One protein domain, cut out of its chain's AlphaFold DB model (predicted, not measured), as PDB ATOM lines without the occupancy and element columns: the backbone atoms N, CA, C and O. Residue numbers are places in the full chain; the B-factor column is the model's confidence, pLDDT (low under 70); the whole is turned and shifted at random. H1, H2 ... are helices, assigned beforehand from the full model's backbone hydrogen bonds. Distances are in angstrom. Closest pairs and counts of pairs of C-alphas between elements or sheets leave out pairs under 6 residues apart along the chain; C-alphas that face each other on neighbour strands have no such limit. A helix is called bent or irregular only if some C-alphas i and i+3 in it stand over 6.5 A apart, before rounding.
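This is residues 2 to 95 of the 196 residues of an uncharacterized protein of Bacillus amyloliquefaciens (UniProt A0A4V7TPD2). This is an open, hollow frame of four helices strung along the printed part, with no two of them touching: H1 is at one end, H2 makes one long side, H3 turns the corner after it, and H4 is on the far side of the empty middle, where its residues 79 to 84 and 86 to 95 stand free. A looped stretch without a named element, residues 12 to 34, folds back on itself between H1 and H2, and another, residues 64 to 78, leads from H3 across to H4. The printed part has 94 residues with four named helices, in the order H1, H2, H3, H4, and no named strand; the class is all helix. It is only just extended, close to loose, with a radius of gyration of the C-alphas of 18.8 A, and its C-alphas span 50 by 38 by 32 A.

H1, residues 2 to 11, and H2, residues 35 to 52, are apart, with a long link of 23 residues between them. H3, residues 55 to 63, follows H2 after a tight link of 2 residues. H2 and H3 are close but not clearly touching; their closest C-alphas, those of Tyr 50 and Lys 58, are 7.7 A apart. Their lines stand at a steep tilt of 62 degrees, and they run opposite ways. H4, residues 79 to 95, comes after a long link of 15 residues and is apart from H1, H2 and H3. H1 and H3 are apart too. In H1, H2 and H3 every O i to N i+4 pair is within hydrogen-bond range; in H4 12 of 13 are.

H1 begins at C-alpha 2, at (28.651, 32.676, -8.170), and measures 14.1 A from first to last C-alpha. H2, the longest helix by residues with 18, measures 26.2 A and ends at C-alpha 52, at (-18.282, 27.387, -5.810). H3 has 9 residues and measures 12.4 A. H4 has 17 residues, measures 25.1 A and ends at C-alpha 95, at (8.968, 2.296, 1.396). No helix is bent or irregular.

The two C-alphas farthest apart, those of Ala 2 and Glu 56, are 51.4 A apart, and those of Ala 2 and Thr 95 are 37.4 A apart. Among the stretches that stand free are residues 40 to 49 of H2, residues 66 to 72, and residues 86 to 95 of H4. The printed part has no cut. The long links are those from H1 to H2 and from H3 to H4. The mean pLDDT of the printed part is 87.1, and residues 22 to 23 are under 70.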
ATOM      1  N   ALA A   2      27.785  33.681  -8.825       73.25
ATOM      2  CA  ALA A   2      28.651  32.676  -8.170       73.25
ATOM      3  C   ALA A   2      28.259  32.304  -6.719       73.25
ATOM      4  O   ALA A   2      28.287  31.136  -6.351       73.25
ATOM      5  N   LYS A   3      27.844  33.283  -5.902       78.31
ATOM      6  CA  LYS A   3      27.459  33.055  -4.495       78.31
ATOM      7  C   LYS A   3      26.144  32.279  -4.351       78.31
ATOM      8  O   LYS A   3      26.023  31.441  -3.472       78.31
ATOM      9  N   GLU A   4      25.174  32.553  -5.218       75.19
ATOM     10  CA  GLU A   4      23.871  31.878  -5.230       75.19
ATOM     11  C   GLU A   4      24.008  30.416  -5.660       75.19
ATOM     12  O   GLU A   4      23.494  29.530  -4.983       75.19
ATOM     13  N   GLN A   5      24.792  30.160  -6.715       82.56
ATOM     14  CA  GLN A   5      25.106  28.801  -7.151       82.56
ATOM     15  C   GLN A   5      25.835  28.012  -6.054       82.56
ATOM     16  O   GLN A   5      25.478  26.870  -5.793       82.56
ATOM     17  N   TRP A   6      26.774  28.641  -5.337       86.12
ATOM     18  CA  TRP A   6      27.448  28.011  -4.198       86.12
ATOM     19  C   TRP A   6      26.467  27.573  -3.099       86.12
ATOM     20  O   TRP A   6      26.592  26.464  -2.584       86.12
ATOM     21  N   TYR A   7      25.459  28.389  -2.770       82.00
ATOM     22  CA  TYR A   7      24.423  27.992  -1.809       82.00
ATOM     23  C   TYR A   7      23.537  26.858  -2.333       82.00
ATOM     24  O   TYR A   7      23.219  25.943  -1.579       82.00
ATOM     25  N   ILE A   8      23.165  26.888  -3.614       82.50
ATOM     26  CA  ILE A   8      22.394  25.806  -4.241       82.50
ATOM     27  C   ILE A   8      23.176  24.489  -4.209       82.50
ATOM     28  O   ILE A   8      22.584  23.447  -3.943       82.50
ATOM     29  N   ASP A   9      24.482  24.517  -4.466       85.56
ATOM     30  CA  ASP A   9      25.294  23.303  -4.555       85.56
ATOM     31  C   ASP A   9      25.609  22.704  -3.177       85.56
ATOM     32  O   ASP A   9      25.677  21.484  -3.048       85.56
ATOM     33  N   ASN A  10      25.764  23.544  -2.145       87.31
ATOM     34  CA  ASN A  10      26.190  23.105  -0.810       87.31
ATOM     35  C   ASN A  10      25.043  22.972   0.209       87.31
ATOM     36  O   ASN A  10      25.185  22.218   1.163       87.31
ATOM     37  N   PHE A  11      23.916  23.669   0.020       84.88
ATOM     38  CA  PHE A  11      22.840  23.770   1.020       84.88
ATOM     39  C   PHE A  11      21.436  23.592   0.419       84.88
ATOM     40  O   PHE A  11      20.461  24.142   0.928       84.88
ATOM     41  N   TYR A  12      21.298  22.831  -0.676       81.00
ATOM     42  CA  TYR A  12      20.019  22.708  -1.397       81.00
ATOM     43  C   TYR A  12      18.837  22.259  -0.525       81.00
ATOM     44  O   TYR A  12      17.706  22.686  -0.739       81.00
ATOM     45  N   GLU A  13      19.093  21.371   0.432       80.81
ATOM     46  CA  GLU A  13      18.056  20.775   1.281       80.81
ATOM     47  C   GLU A  13      17.632  21.692   2.439       80.81
ATOM     48  O   GLU A  13      16.653  21.413   3.127       80.81
ATOM     49  N   GLU A  14      18.331  22.814   2.626       80.94
ATOM     50  CA  GLU A  14      18.067  23.810   3.672       80.94
ATOM     51  C   GLU A  14      17.483  25.114   3.097       80.94
ATOM     52  O   GLU A  14      16.955  25.952   3.833       80.94
ATOM     53  N   ILE A  15      17.537  25.294   1.773       80.81
ATOM     54  CA  ILE A  15      17.022  26.482   1.086       80.81
ATOM     55  C   ILE A  15      15.589  26.282   0.590       80.81
ATOM     56  O   ILE A  15      15.204  25.238   0.071       80.81
ATOM     57  N   TYR A  16      14.790  27.339   0.700       77.75
ATOM     58  CA  TYR A  16      13.378  27.333   0.302       77.75
ATOM     59  C   TYR A  16      12.964  28.556  -0.530       77.75
ATOM     60  O   TYR A  16      11.838  28.624  -1.007       77.75
ATOM     61  N   ASN A  17      13.875  29.509  -0.741       78.75
ATOM     62  CA  ASN A  17      13.637  30.724  -1.532       78.75
ATOM     63  C   ASN A  17      14.420  30.750  -2.854       78.75
ATOM     64  O   ASN A  17      14.309  31.709  -3.612       78.75
ATOM     65  N   ILE A  18      15.223  29.721  -3.120       78.38
ATOM     66  CA  ILE A  18      16.088  29.623  -4.296       78.38
ATOM     67  C   ILE A  18      15.914  28.216  -4.869       78.38
ATOM     68  O   ILE A  18      15.925  27.237  -4.124       78.38
ATOM     69  N   SER A  19      15.728  28.104  -6.186       78.50
ATOM     70  CA  SER A  19      15.521  26.821  -6.860       78.50
ATOM     71  C   SER A  19      16.643  26.514  -7.853       78.50
ATOM     72  O   SER A  19      17.304  27.404  -8.377       78.50
ATOM     73  N   LYS A  20      16.830  25.225  -8.167       74.69
ATOM     74  CA  LYS A  20      17.789  24.758  -9.188       74.69
ATOM     75  C   LYS A  20      17.420  25.174 -10.617       74.69
ATOM     76  O   LYS A  20      18.217  24.990 -11.530       74.69
ATOM     77  N   SER A  21      16.202  25.671 -10.838       73.25
ATOM     78  CA  SER A  21      15.693  26.015 -12.163       73.25
ATOM     79  C   SER A  21      15.191  27.452 -12.176       73.25
ATOM     80  O   SER A  21      14.024  27.724 -11.895       73.25
ATOM     81  N   ALA A  22      16.073  28.369 -12.572       68.00
ATOM     82  CA  ALA A  22      15.730  29.780 -12.741       68.00
ATOM     83  C   ALA A  22      14.680  30.008 -13.848       68.00
ATOM     84  O   ALA A  22      13.882  30.936 -13.765       68.00
ATOM     85  N   TYR A  23      14.632  29.140 -14.867       67.12
ATOM     86  CA  TYR A  23      13.732  29.288 -16.016       67.12
ATOM     87  C   TYR A  23      12.265  28.947 -15.723       67.12
ATOM     88  O   TYR A  23      11.375  29.463 -16.399       67.12
ATOM     89  N   HIS A  24      11.988  28.039 -14.782       70.25
ATOM     90  CA  HIS A  24      10.639  27.482 -14.573       70.25
ATOM     91  C   HIS A  24      10.169  27.582 -13.117       70.25
ATOM     92  O   HIS A  24       9.213  26.915 -12.725       70.25
ATOM     93  N   GLY A  25      10.854  28.382 -12.297       70.12
ATOM     94  CA  GLY A  25      10.528  28.598 -10.885       70.12
ATOM     95  C   GLY A  25      10.955  27.459  -9.954       70.12
ATOM     96  O   GLY A  25      11.287  27.725  -8.803       70.12
ATOM     97  N   GLY A  26      11.049  26.220 -10.445       78.38
ATOM     98  CA  GLY A  26      11.527  25.061  -9.683       78.38
ATOM     99  C   GLY A  26      10.708  24.768  -8.416       78.38
ATOM    100  O   GLY A  26       9.603  25.278  -8.234       78.38
ATOM    101  N   ASP A  27      11.234  23.907  -7.544       81.31
ATOM    102  CA  ASP A  27      10.604  23.607  -6.254       81.31
ATOM    103  C   ASP A  27      11.166  24.506  -5.148       81.31
ATOM    104  O   ASP A  27      12.367  24.493  -4.881       81.31
ATOM    105  N   LEU A  28      10.271  25.264  -4.515       84.31
ATOM    106  CA  LEU A  28      10.535  26.173  -3.393       84.31
ATOM    107  C   LEU A  28       9.794  25.747  -2.115       84.31
ATOM    108  O   LEU A  28       9.786  26.446  -1.108       84.31
ATOM    109  N   THR A  29       9.091  24.617  -2.157       83.94
ATOM    110  CA  THR A  29       8.178  24.212  -1.082       83.94
ATOM    111  C   THR A  29       8.620  22.974  -0.336       83.94
ATOM    112  O   THR A  29       8.231  22.811   0.819       83.94
ATOM    113  N   SER A  30       9.427  22.105  -0.945       84.25
ATOM    114  CA  SER A  30       9.812  20.846  -0.304       84.25
ATOM    115  C   SER A  30      10.595  21.015   0.992       84.25
ATOM    116  O   SER A  30      10.343  20.228   1.907       84.25
ATOM    117  N   TYR A  31      11.440  22.045   1.076       84.81
ATOM    118  CA  TYR A  31      12.312  22.345   2.220       84.81
ATOM    119  C   TYR A  31      11.869  23.583   3.015       84.81
ATOM    120  O   TYR A  31      12.571  24.048   3.905       84.81
ATOM    121  N   HIS A  32      10.695  24.144   2.705       85.44
ATOM    122  CA  HIS A  32      10.200  25.324   3.410       85.44
ATOM    123  C   HIS A  32       9.834  24.970   4.864       85.44
ATOM    124  O   HIS A  32       9.074  24.020   5.068       85.44
ATOM    125  N   PRO A  33      10.269  25.746   5.878       88.25
ATOM    126  CA  PRO A  33       9.987  25.438   7.285       88.25
ATOM    127  C   PRO A  33       8.478  25.357   7.573       88.25
ATOM    128  O   PRO A  33       8.012  24.466   8.274       88.25
ATOM    129  N   ASP A  34       7.693  26.235   6.943       89.50
ATOM    130  CA  ASP A  34       6.224  26.254   7.026       89.50
ATOM    131  C   ASP A  34       5.491  25.461   5.912       89.50
ATOM    132  O   ASP A  34       4.356  25.766   5.534       89.50
ATOM    133  N   LYS A  35       6.141  24.449   5.319       89.62
ATOM    134  CA  LYS A  35       5.595  23.660   4.193       89.62
ATOM    135  C   LYS A  35       4.178  23.154   4.447       89.62
ATOM    136  O   LYS A  35       3.321  23.244   3.564       89.62
ATOM    137  N   THR A  36       3.920  22.632   5.643       91.88
ATOM    138  CA  THR A  36       2.627  22.043   6.005       91.88
ATOM    139  C   THR A  36       1.498  23.065   5.889       91.88
ATOM    140  O   THR A  36       0.500  22.794   5.221       91.88
ATOM    141  N   ASN A  37       1.666  24.268   6.442       94.12
ATOM    142  CA  ASN A  37       0.632  25.300   6.368       94.12
ATOM    143  C   ASN A  37       0.461  25.842   4.946       94.12
ATOM    144  O   ASN A  37      -0.667  26.118   4.535       94.12
ATOM    145  N   ILE A  38       1.540  25.952   4.163       90.50
ATOM    146  CA  ILE A  38       1.454  26.336   2.745       90.50
ATOM    147  C   ILE A  38       0.609  25.321   1.965       90.50
ATOM    148  O   ILE A  38      -0.290  25.712   1.214       90.50
ATOM    149  N   ILE A  39       0.860  24.024   2.156       91.88
ATOM    150  CA  ILE A  39       0.097  22.949   1.507       91.88
ATOM    151  C   ILE A  39      -1.372  23.003   1.934       91.88
ATOM    152  O   ILE A  39      -2.252  22.966   1.073       91.88
ATOM    153  N   LEU A  40      -1.647  23.154   3.234       94.75
ATOM    154  CA  LEU A  40      -3.012  23.245   3.756       94.75
ATOM    155  C   LEU A  40      -3.766  24.453   3.187       94.75
ATOM    156  O   LEU A  40      -4.888  24.299   2.708       94.75
ATOM    157  N   LYS A  41      -3.142  25.638   3.151       95.31
ATOM    158  CA  LYS A  41      -3.735  26.850   2.559       95.31
ATOM    159  C   LYS A  41      -4.041  26.667   1.071       95.31
ATOM    160  O   LYS A  41      -5.116  27.056   0.612       95.31
ATOM    161  N   ARG A  42      -3.127  26.055   0.308       92.56
ATOM    162  CA  ARG A  42      -3.342  25.744  -1.119       92.56
ATOM    163  C   ARG A  42      -4.503  24.771  -1.307       92.56
ATOM    164  O   ARG A  42      -5.361  25.010  -2.156       92.56
ATOM    165  N   ALA A  43      -4.549  23.709  -0.505       93.56
ATOM    166  CA  ALA A  43      -5.616  22.717  -0.553       93.56
ATOM    167  C   ALA A  43      -6.984  23.334  -0.221       93.56
ATOM    168  O   ALA A  43      -7.952  23.099  -0.944       93.56
ATOM    169  N   ASP A  44      -7.061  24.167   0.819       95.62
ATOM    170  CA  ASP A  44      -8.293  24.854   1.215       95.62
ATOM    171  C   ASP A  44      -8.766  25.855   0.149       95.62
ATOM    172  O   ASP A  44      -9.943  25.876  -0.214       95.62
ATOM    173  N   SER A  45      -7.843  26.625  -0.433       95.19
ATOM    174  CA  SER A  45      -8.152  27.534  -1.542       95.19
ATOM    175  C   SER A  45      -8.722  26.783  -2.750       95.19
ATOM    176  O   SER A  45      -9.798  27.124  -3.247       95.19
ATOM    177  N   LEU A  46      -8.066  25.695  -3.172       91.56
ATOM    178  CA  LEU A  46      -8.565  24.840  -4.252       91.56
ATOM    179  C   LEU A  46      -9.952  24.281  -3.921       91.56
ATOM    180  O   LEU A  46     -10.859  24.363  -4.750       91.56
ATOM    181  N   LYS A  47     -10.151  23.771  -2.701       93.12
ATOM    182  CA  LYS A  47     -11.445  23.248  -2.245       93.12
ATOM    183  C   LYS A  47     -12.541  24.310  -2.341       93.12
ATOM    184  O   LYS A  47     -13.604  24.027  -2.886       93.12
ATOM    185  N   LYS A  48     -12.278  25.536  -1.883       94.25
ATOM    186  CA  LYS A  48     -13.215  26.668  -1.979       94.25
ATOM    187  C   LYS A  48     -13.581  26.994  -3.425       94.25
ATOM    188  O   LYS A  48     -14.756  27.211  -3.709       94.25
ATOM    189  N   VAL A  49     -12.610  26.982  -4.338       90.69
ATOM    190  CA  VAL A  49     -12.863  27.193  -5.773       90.69
ATOM    191  C   VAL A  49     -13.775  26.099  -6.330       90.69
ATOM    192  O   VAL A  49     -14.779  26.403  -6.966       90.69
ATOM    193  N   TYR A  50     -13.482  24.826  -6.053       88.19
ATOM    194  CA  TYR A  50     -14.302  23.718  -6.552       88.19
ATOM    195  C   TYR A  50     -15.690  23.639  -5.904       88.19
ATOM    196  O   TYR A  50     -16.619  23.154  -6.545       88.19
ATOM    197  N   LEU A  51     -15.863  24.095  -4.662       91.88
ATOM    198  CA  LEU A  51     -17.178  24.154  -4.018       91.88
ATOM    199  C   LEU A  51     -18.093  25.202  -4.660       91.88
ATOM    200  O   LEU A  51     -19.292  24.970  -4.756       91.88
ATOM    201  N   LYS A  52     -17.530  26.321  -5.129       92.88
ATOM    202  CA  LYS A  52     -18.282  27.387  -5.810       92.88
ATOM    203  C   LYS A  52     -18.629  27.062  -7.265       92.88
ATOM    204  O   LYS A  52     -19.468  27.737  -7.843       92.88
ATOM    205  N   MET A  53     -17.969  26.065  -7.849       92.12
ATOM    206  CA  MET A  53     -18.077  25.734  -9.267       92.12
ATOM    207  C   MET A  53     -19.226  24.754  -9.532       92.12
ATOM    208  O   MET A  53     -19.339  23.722  -8.852       92.12
ATOM    209  N   SER A  54     -20.033  25.039 -10.556       93.31
ATOM    210  CA  SER A  54     -21.128  24.163 -10.983       93.31
ATOM    211  C   SER A  54     -20.596  22.847 -11.585       93.31
ATOM    212  O   SER A  54     -19.431  22.766 -12.001       93.31
ATOM    213  N   PRO A  55     -21.409  21.774 -11.648       90.31
ATOM    214  CA  PRO A  55     -21.021  20.541 -12.336       90.31
ATOM    215  C   PRO A  55     -20.617  20.763 -13.804       90.31
ATOM    216  O   PRO A  55     -19.665  20.141 -14.274       90.31
ATOM    217  N   GLU A  56     -21.283  21.683 -14.505       89.12
ATOM    218  CA  GLU A  56     -21.007  22.009 -15.909       89.12
ATOM    219  C   GLU A  56     -19.664  22.728 -16.083       89.12
ATOM    220  O   GLU A  56     -18.862  22.366 -16.944       89.12
ATOM    221  N   GLU A  57     -19.364  23.698 -15.219       89.31
ATOM    222  CA  GLU A  57     -18.081  24.407 -15.218       89.31
ATOM    223  C   GLU A  57     -16.917  23.460 -14.896       89.31
ATOM    224  O   GLU A  57     -15.855  23.527 -15.527       89.31
ATOM    225  N   LYS A  58     -17.128  22.524 -13.956       88.12
ATOM    226  CA  LYS A  58     -16.163  21.455 -13.664       88.12
ATOM    227  C   LYS A  58     -15.924  20.612 -14.906       88.12
ATOM    228  O   LYS A  58     -14.770  20.414 -15.279       88.12
ATOM    229  N   ALA A  59     -16.989  20.140 -15.549       85.88
ATOM    230  CA  ALA A  59     -16.887  19.326 -16.754       85.88
ATOM    231  C   ALA A  59     -16.118  20.063 -17.861       85.88
ATOM    232  O   ALA A  59     -15.169  19.504 -18.407       85.88
ATOM    233  N   LYS A  60     -16.435  21.339 -18.118       87.06
ATOM    234  CA  LYS A  60     -15.738  22.170 -19.110       87.06
ATOM    235  C   LYS A  60     -14.245  22.304 -18.809       87.06
ATOM    236  O   LYS A  60     -13.424  22.151 -19.707       87.06
ATOM    237  N   ARG A  61     -13.862  22.514 -17.545       84.44
ATOM    238  CA  ARG A  61     -12.445  22.546 -17.142       84.44
ATOM    239  C   ARG A  61     -11.735  21.217 -17.423       84.44
ATOM    240  O   ARG A  61     -10.585  21.230 -17.854       84.44
ATOM    241  N   TRP A  62     -12.396  20.085 -17.188       81.31
ATOM    242  CA  TRP A  62     -11.814  18.762 -17.434       81.31
ATOM    243  C   TRP A  62     -11.759  18.384 -18.919       81.31
ATOM    244  O   TRP A  62     -10.872  17.626 -19.298       81.31
ATOM    245  N   GLN A  63     -12.623  18.935 -19.779       80.44
ATOM    246  CA  GLN A  63     -12.609  18.670 -21.227       80.44
ATOM    247  C   GLN A  63     -11.277  19.038 -21.903       80.44
ATOM    248  O   GLN A  63     -10.859  18.362 -22.842       80.44
ATOM    249  N   TYR A  64     -10.570  20.057 -21.403       75.06
ATOM    250  CA  TYR A  64      -9.295  20.510 -21.978       75.06
ATOM    251  C   TYR A  64      -8.144  19.502 -21.844       75.06
ATOM    252  O   TYR A  64      -7.138  19.640 -22.527       75.06
ATOM    253  N   VAL A  65      -8.264  18.495 -20.977       80.25
ATOM    254  CA  VAL A  65      -7.210  17.483 -20.761       80.25
ATOM    255  C   VAL A  65      -7.601  16.094 -21.273       80.25
ATOM    256  O   VAL A  65      -6.885  15.121 -21.026       80.25
ATOM    257  N   GLN A  66      -8.735  15.991 -21.968       82.38
ATOM    258  CA  GLN A  66      -9.265  14.743 -22.513       82.38
ATOM    259  C   GLN A  66      -9.095  14.684 -24.028       82.38
ATOM    260  O   GLN A  66      -9.140  15.708 -24.708       82.38
ATOM    261  N   GLY A  67      -8.951  13.465 -24.549       85.00
ATOM    262  CA  GLY A  67      -8.854  13.226 -25.987       85.00
ATOM    263  C   GLY A  67      -7.751  14.062 -26.636       85.00
ATOM    264  O   GLY A  67      -6.703  14.281 -26.031       85.00
ATOM    265  N   GLU A  68      -8.024  14.555 -27.840       88.06
ATOM    266  CA  GLU A  68      -7.100  15.342 -28.670       88.06
ATOM    267  C   GLU A  68      -6.621  16.647 -28.026       88.06
ATOM    268  O   GLU A  68      -5.532  17.115 -28.346       88.06
ATOM    269  N   ASN A  69      -7.374  17.203 -27.072       86.44
ATOM    270  CA  ASN A  69      -6.962  18.413 -26.354       86.44
ATOM    271  C   ASN A  69      -5.780  18.155 -25.407       86.44
ATOM    272  O   ASN A  69      -5.081  19.089 -25.010       86.44
ATOM    273  N   ASN A  70      -5.540  16.896 -25.027       87.88
ATOM    274  CA  ASN A  70      -4.382  16.545 -24.224       87.88
ATOM    275  C   ASN A  70      -3.100  16.689 -25.073       87.88
ATOM    276  O   ASN A  70      -2.972  15.997 -26.082       87.88
ATOM    277  N   PRO A  71      -2.093  17.480 -24.656       87.12
ATOM    278  CA  PRO A  71      -0.845  17.650 -25.415       87.12
ATOM    279  C   PRO A  71      -0.071  16.349 -25.684       87.12
ATOM    280  O   PRO A  71       0.784  16.287 -26.570       87.12
ATOM    281  N   MET A  72      -0.341  15.312 -24.890       89.88
ATOM    282  CA  MET A  72       0.235  13.977 -25.031       89.88
ATOM    283  C   MET A  72      -0.711  12.980 -25.711       89.88
ATOM    284  O   MET A  72      -0.396  11.791 -25.762       89.88
ATOM    285  N   PHE A  73      -1.844  13.422 -26.262       90.94
ATOM    286  CA  PHE A  73      -2.749  12.553 -27.007       90.94
ATOM    287  C   PHE A  73      -2.044  11.936 -28.219       90.94
ATOM    288  O   PHE A  73      -1.347  12.617 -28.969       90.94
ATOM    289  N   GLY A  74      -2.152  10.614 -28.367       90.25
ATOM    290  CA  GLY A  74      -1.475   9.851 -29.424       90.25
ATOM    291  C   GLY A  74       0.055   9.756 -29.299       90.25
ATOM    292  O   GLY A  74       0.676   8.953 -29.998       90.25
ATOM    293  N   ARG A  75       0.689  10.510 -28.394       92.12
ATOM    294  CA  ARG A  75       2.140  10.488 -28.171       92.12
ATOM    295  C   ARG A  75       2.522   9.446 -27.124       92.12
ATOM    296  O   ARG A  75       1.808   9.206 -26.155       92.12
ATOM    297  N   LYS A  76       3.695   8.834 -27.294       92.88
ATOM    298  CA  LYS A  76       4.282   7.901 -26.320       92.88
ATOM    299  C   LYS A  76       5.534   8.517 -25.705       92.88
ATOM    300  O   LYS A  76       6.307   9.174 -26.395       92.88
ATOM    301  N   HIS A  77       5.751   8.275 -24.414       91.12
ATOM    302  CA  HIS A  77       7.022   8.615 -23.774       91.12
ATOM    303  C   HIS A  77       8.182   7.847 -24.416       91.12
ATOM    304  O   HIS A  77       8.014   6.698 -24.833       91.12
ATOM    305  N   THR A  78       9.366   8.463 -24.435       94.81
ATOM    306  CA  THR A  78      10.611   7.785 -24.813       94.81
ATOM    307  C   THR A  78      10.928   6.654 -23.835       94.81
ATOM    308  O   THR A  78      10.545   6.714 -22.663       94.81
ATOM    309  N   GLU A  79      11.671   5.637 -24.280       95.19
ATOM    310  CA  GLU A  79      12.074   4.515 -23.416       95.19
ATOM    311  C   GLU A  79      12.864   4.982 -22.187       95.19
ATOM    312  O   GLU A  79      12.614   4.534 -21.069       95.19
ATOM    313  N   THR A  80      13.735   5.978 -22.361       95.38
ATOM    314  CA  THR A  80      14.477   6.607 -21.259       95.38
ATOM    315  C   THR A  80      13.547   7.229 -20.216       95.38
ATOM    316  O   THR A  80      13.763   7.075 -19.013       95.38
ATOM    317  N   THR A  81      12.478   7.892 -20.655       93.69
ATOM    318  CA  THR A  81      11.487   8.506 -19.762       93.69
ATOM    319  C   THR A  81      10.640   7.447 -19.062       93.69
ATOM    320  O   THR A  81      10.433   7.534 -17.853       93.69
ATOM    321  N   LYS A  82      10.204   6.404 -19.782       94.56
ATOM    322  CA  LYS A  82       9.479   5.269 -19.186       94.56
ATOM    323  C   LYS A  82      10.300   4.593 -18.092       94.56
ATOM    324  O   LYS A  82       9.760   4.285 -17.030       94.56
ATOM    325  N   LEU A  83      11.601   4.403 -18.323       96.12
ATOM    326  CA  LEU A  83      12.504   3.817 -17.339       96.12
ATOM    327  C   LEU A  83      12.632   4.699 -16.091       96.12
ATOM    328  O   LEU A  83      12.516   4.185 -14.980       96.12
ATOM    329  N   LYS A  84      12.790   6.019 -16.257       96.31
ATOM    330  CA  LYS A  84      12.821   6.971 -15.131       96.31
ATOM    331  C   LYS A  84      11.551   6.885 -14.280       96.31
ATOM    332  O   LYS A  84      11.649   6.740 -13.064       96.31
ATOM    333  N   ILE A  85      10.376   6.897 -14.914       94.88
ATOM    334  CA  ILE A  85       9.079   6.767 -14.225       94.88
ATOM    335  C   ILE A  85       8.979   5.415 -13.503       94.88
ATOM    336  O   ILE A  85       8.572   5.353 -12.345       94.88
ATOM    337  N   SER A  86       9.383   4.327 -14.165       95.69
ATOM    338  CA  SER A  86       9.363   2.974 -13.594       95.69
ATOM    339  C   SER A  86      10.246   2.863 -12.351       95.69
ATOM    340  O   SER A  86       9.792   2.379 -11.314       95.69
ATOM    341  N   ASN A  87      11.482   3.359 -12.423       95.88
ATOM    342  CA  ASN A  87      12.423   3.336 -11.305       95.88
ATOM    343  C   ASN A  87      11.927   4.184 -10.133       95.88
ATOM    344  O   ASN A  87      11.960   3.718  -8.997       95.88
ATOM    345  N   HIS A  88      11.399   5.379 -10.413       94.19
ATOM    346  CA  HIS A  88      10.800   6.230  -9.389       94.19
ATOM    347  C   HIS A  88       9.643   5.521  -8.668       94.19
ATOM    348  O   HIS A  88       9.607   5.480  -7.441       94.19
ATOM    349  N   ASN A  89       8.728   4.892  -9.412       93.75
ATOM    350  CA  ASN A  89       7.606   4.164  -8.816       93.75
ATOM    351  C   ASN A  89       8.067   2.964  -7.979       93.75
ATOM    352  O   ASN A  89       7.538   2.742  -6.893       93.75
ATOM    353  N   LYS A  90       9.060   2.203  -8.454       94.00
ATOM    354  CA  LYS A  90       9.640   1.083  -7.694       94.00
ATOM    355  C   LYS A  90      10.264   1.550  -6.381       94.00
ATOM    356  O   LYS A  90      10.051   0.904  -5.362       94.00
ATOM    357  N   LEU A  91      10.999   2.662  -6.406       94.69
ATOM    358  CA  LEU A  91      11.600   3.255  -5.212       94.69
ATOM    359  C   LEU A  91      10.534   3.763  -4.233       94.69
ATOM    360  O   LEU A  91      10.637   3.544  -3.033       94.69
ATOM    361  N   TYR A  92       9.479   4.405  -4.729       91.94
ATOM    362  CA  TYR A  92       8.384   4.854  -3.874       91.94
ATOM    363  C   TYR A  92       7.703   3.671  -3.165       91.94
ATOM    364  O   TYR A  92       7.547   3.672  -1.945       91.94
ATOM    365  N   TYR A  93       7.365   2.617  -3.913       93.25
ATOM    366  CA  TYR A  93       6.692   1.436  -3.365       93.25
ATOM    367  C   TYR A  93       7.612   0.462  -2.607       93.25
ATOM    368  O   TYR A  93       7.123  -0.540  -2.094       93.25
ATOM    369  N   SER A  94       8.921   0.729  -2.502       93.19
ATOM    370  CA  SER A  94       9.788  -0.020  -1.578       93.19
ATOM    371  C   SER A  94       9.610   0.432  -0.126       93.19
ATOM    372  O   SER A  94       9.863  -0.344   0.791       93.19
ATOM    373  N   THR A  95       9.158   1.672   0.078       93.50
ATOM    374  CA  THR A  95       8.968   2.296   1.396       93.50
ATOM    375  C   THR A  95       7.499   2.550   1.725       93.50
ATOM    376  O   THR A  95       7.139   2.622   2.896       93.50
TER     377      THR A  95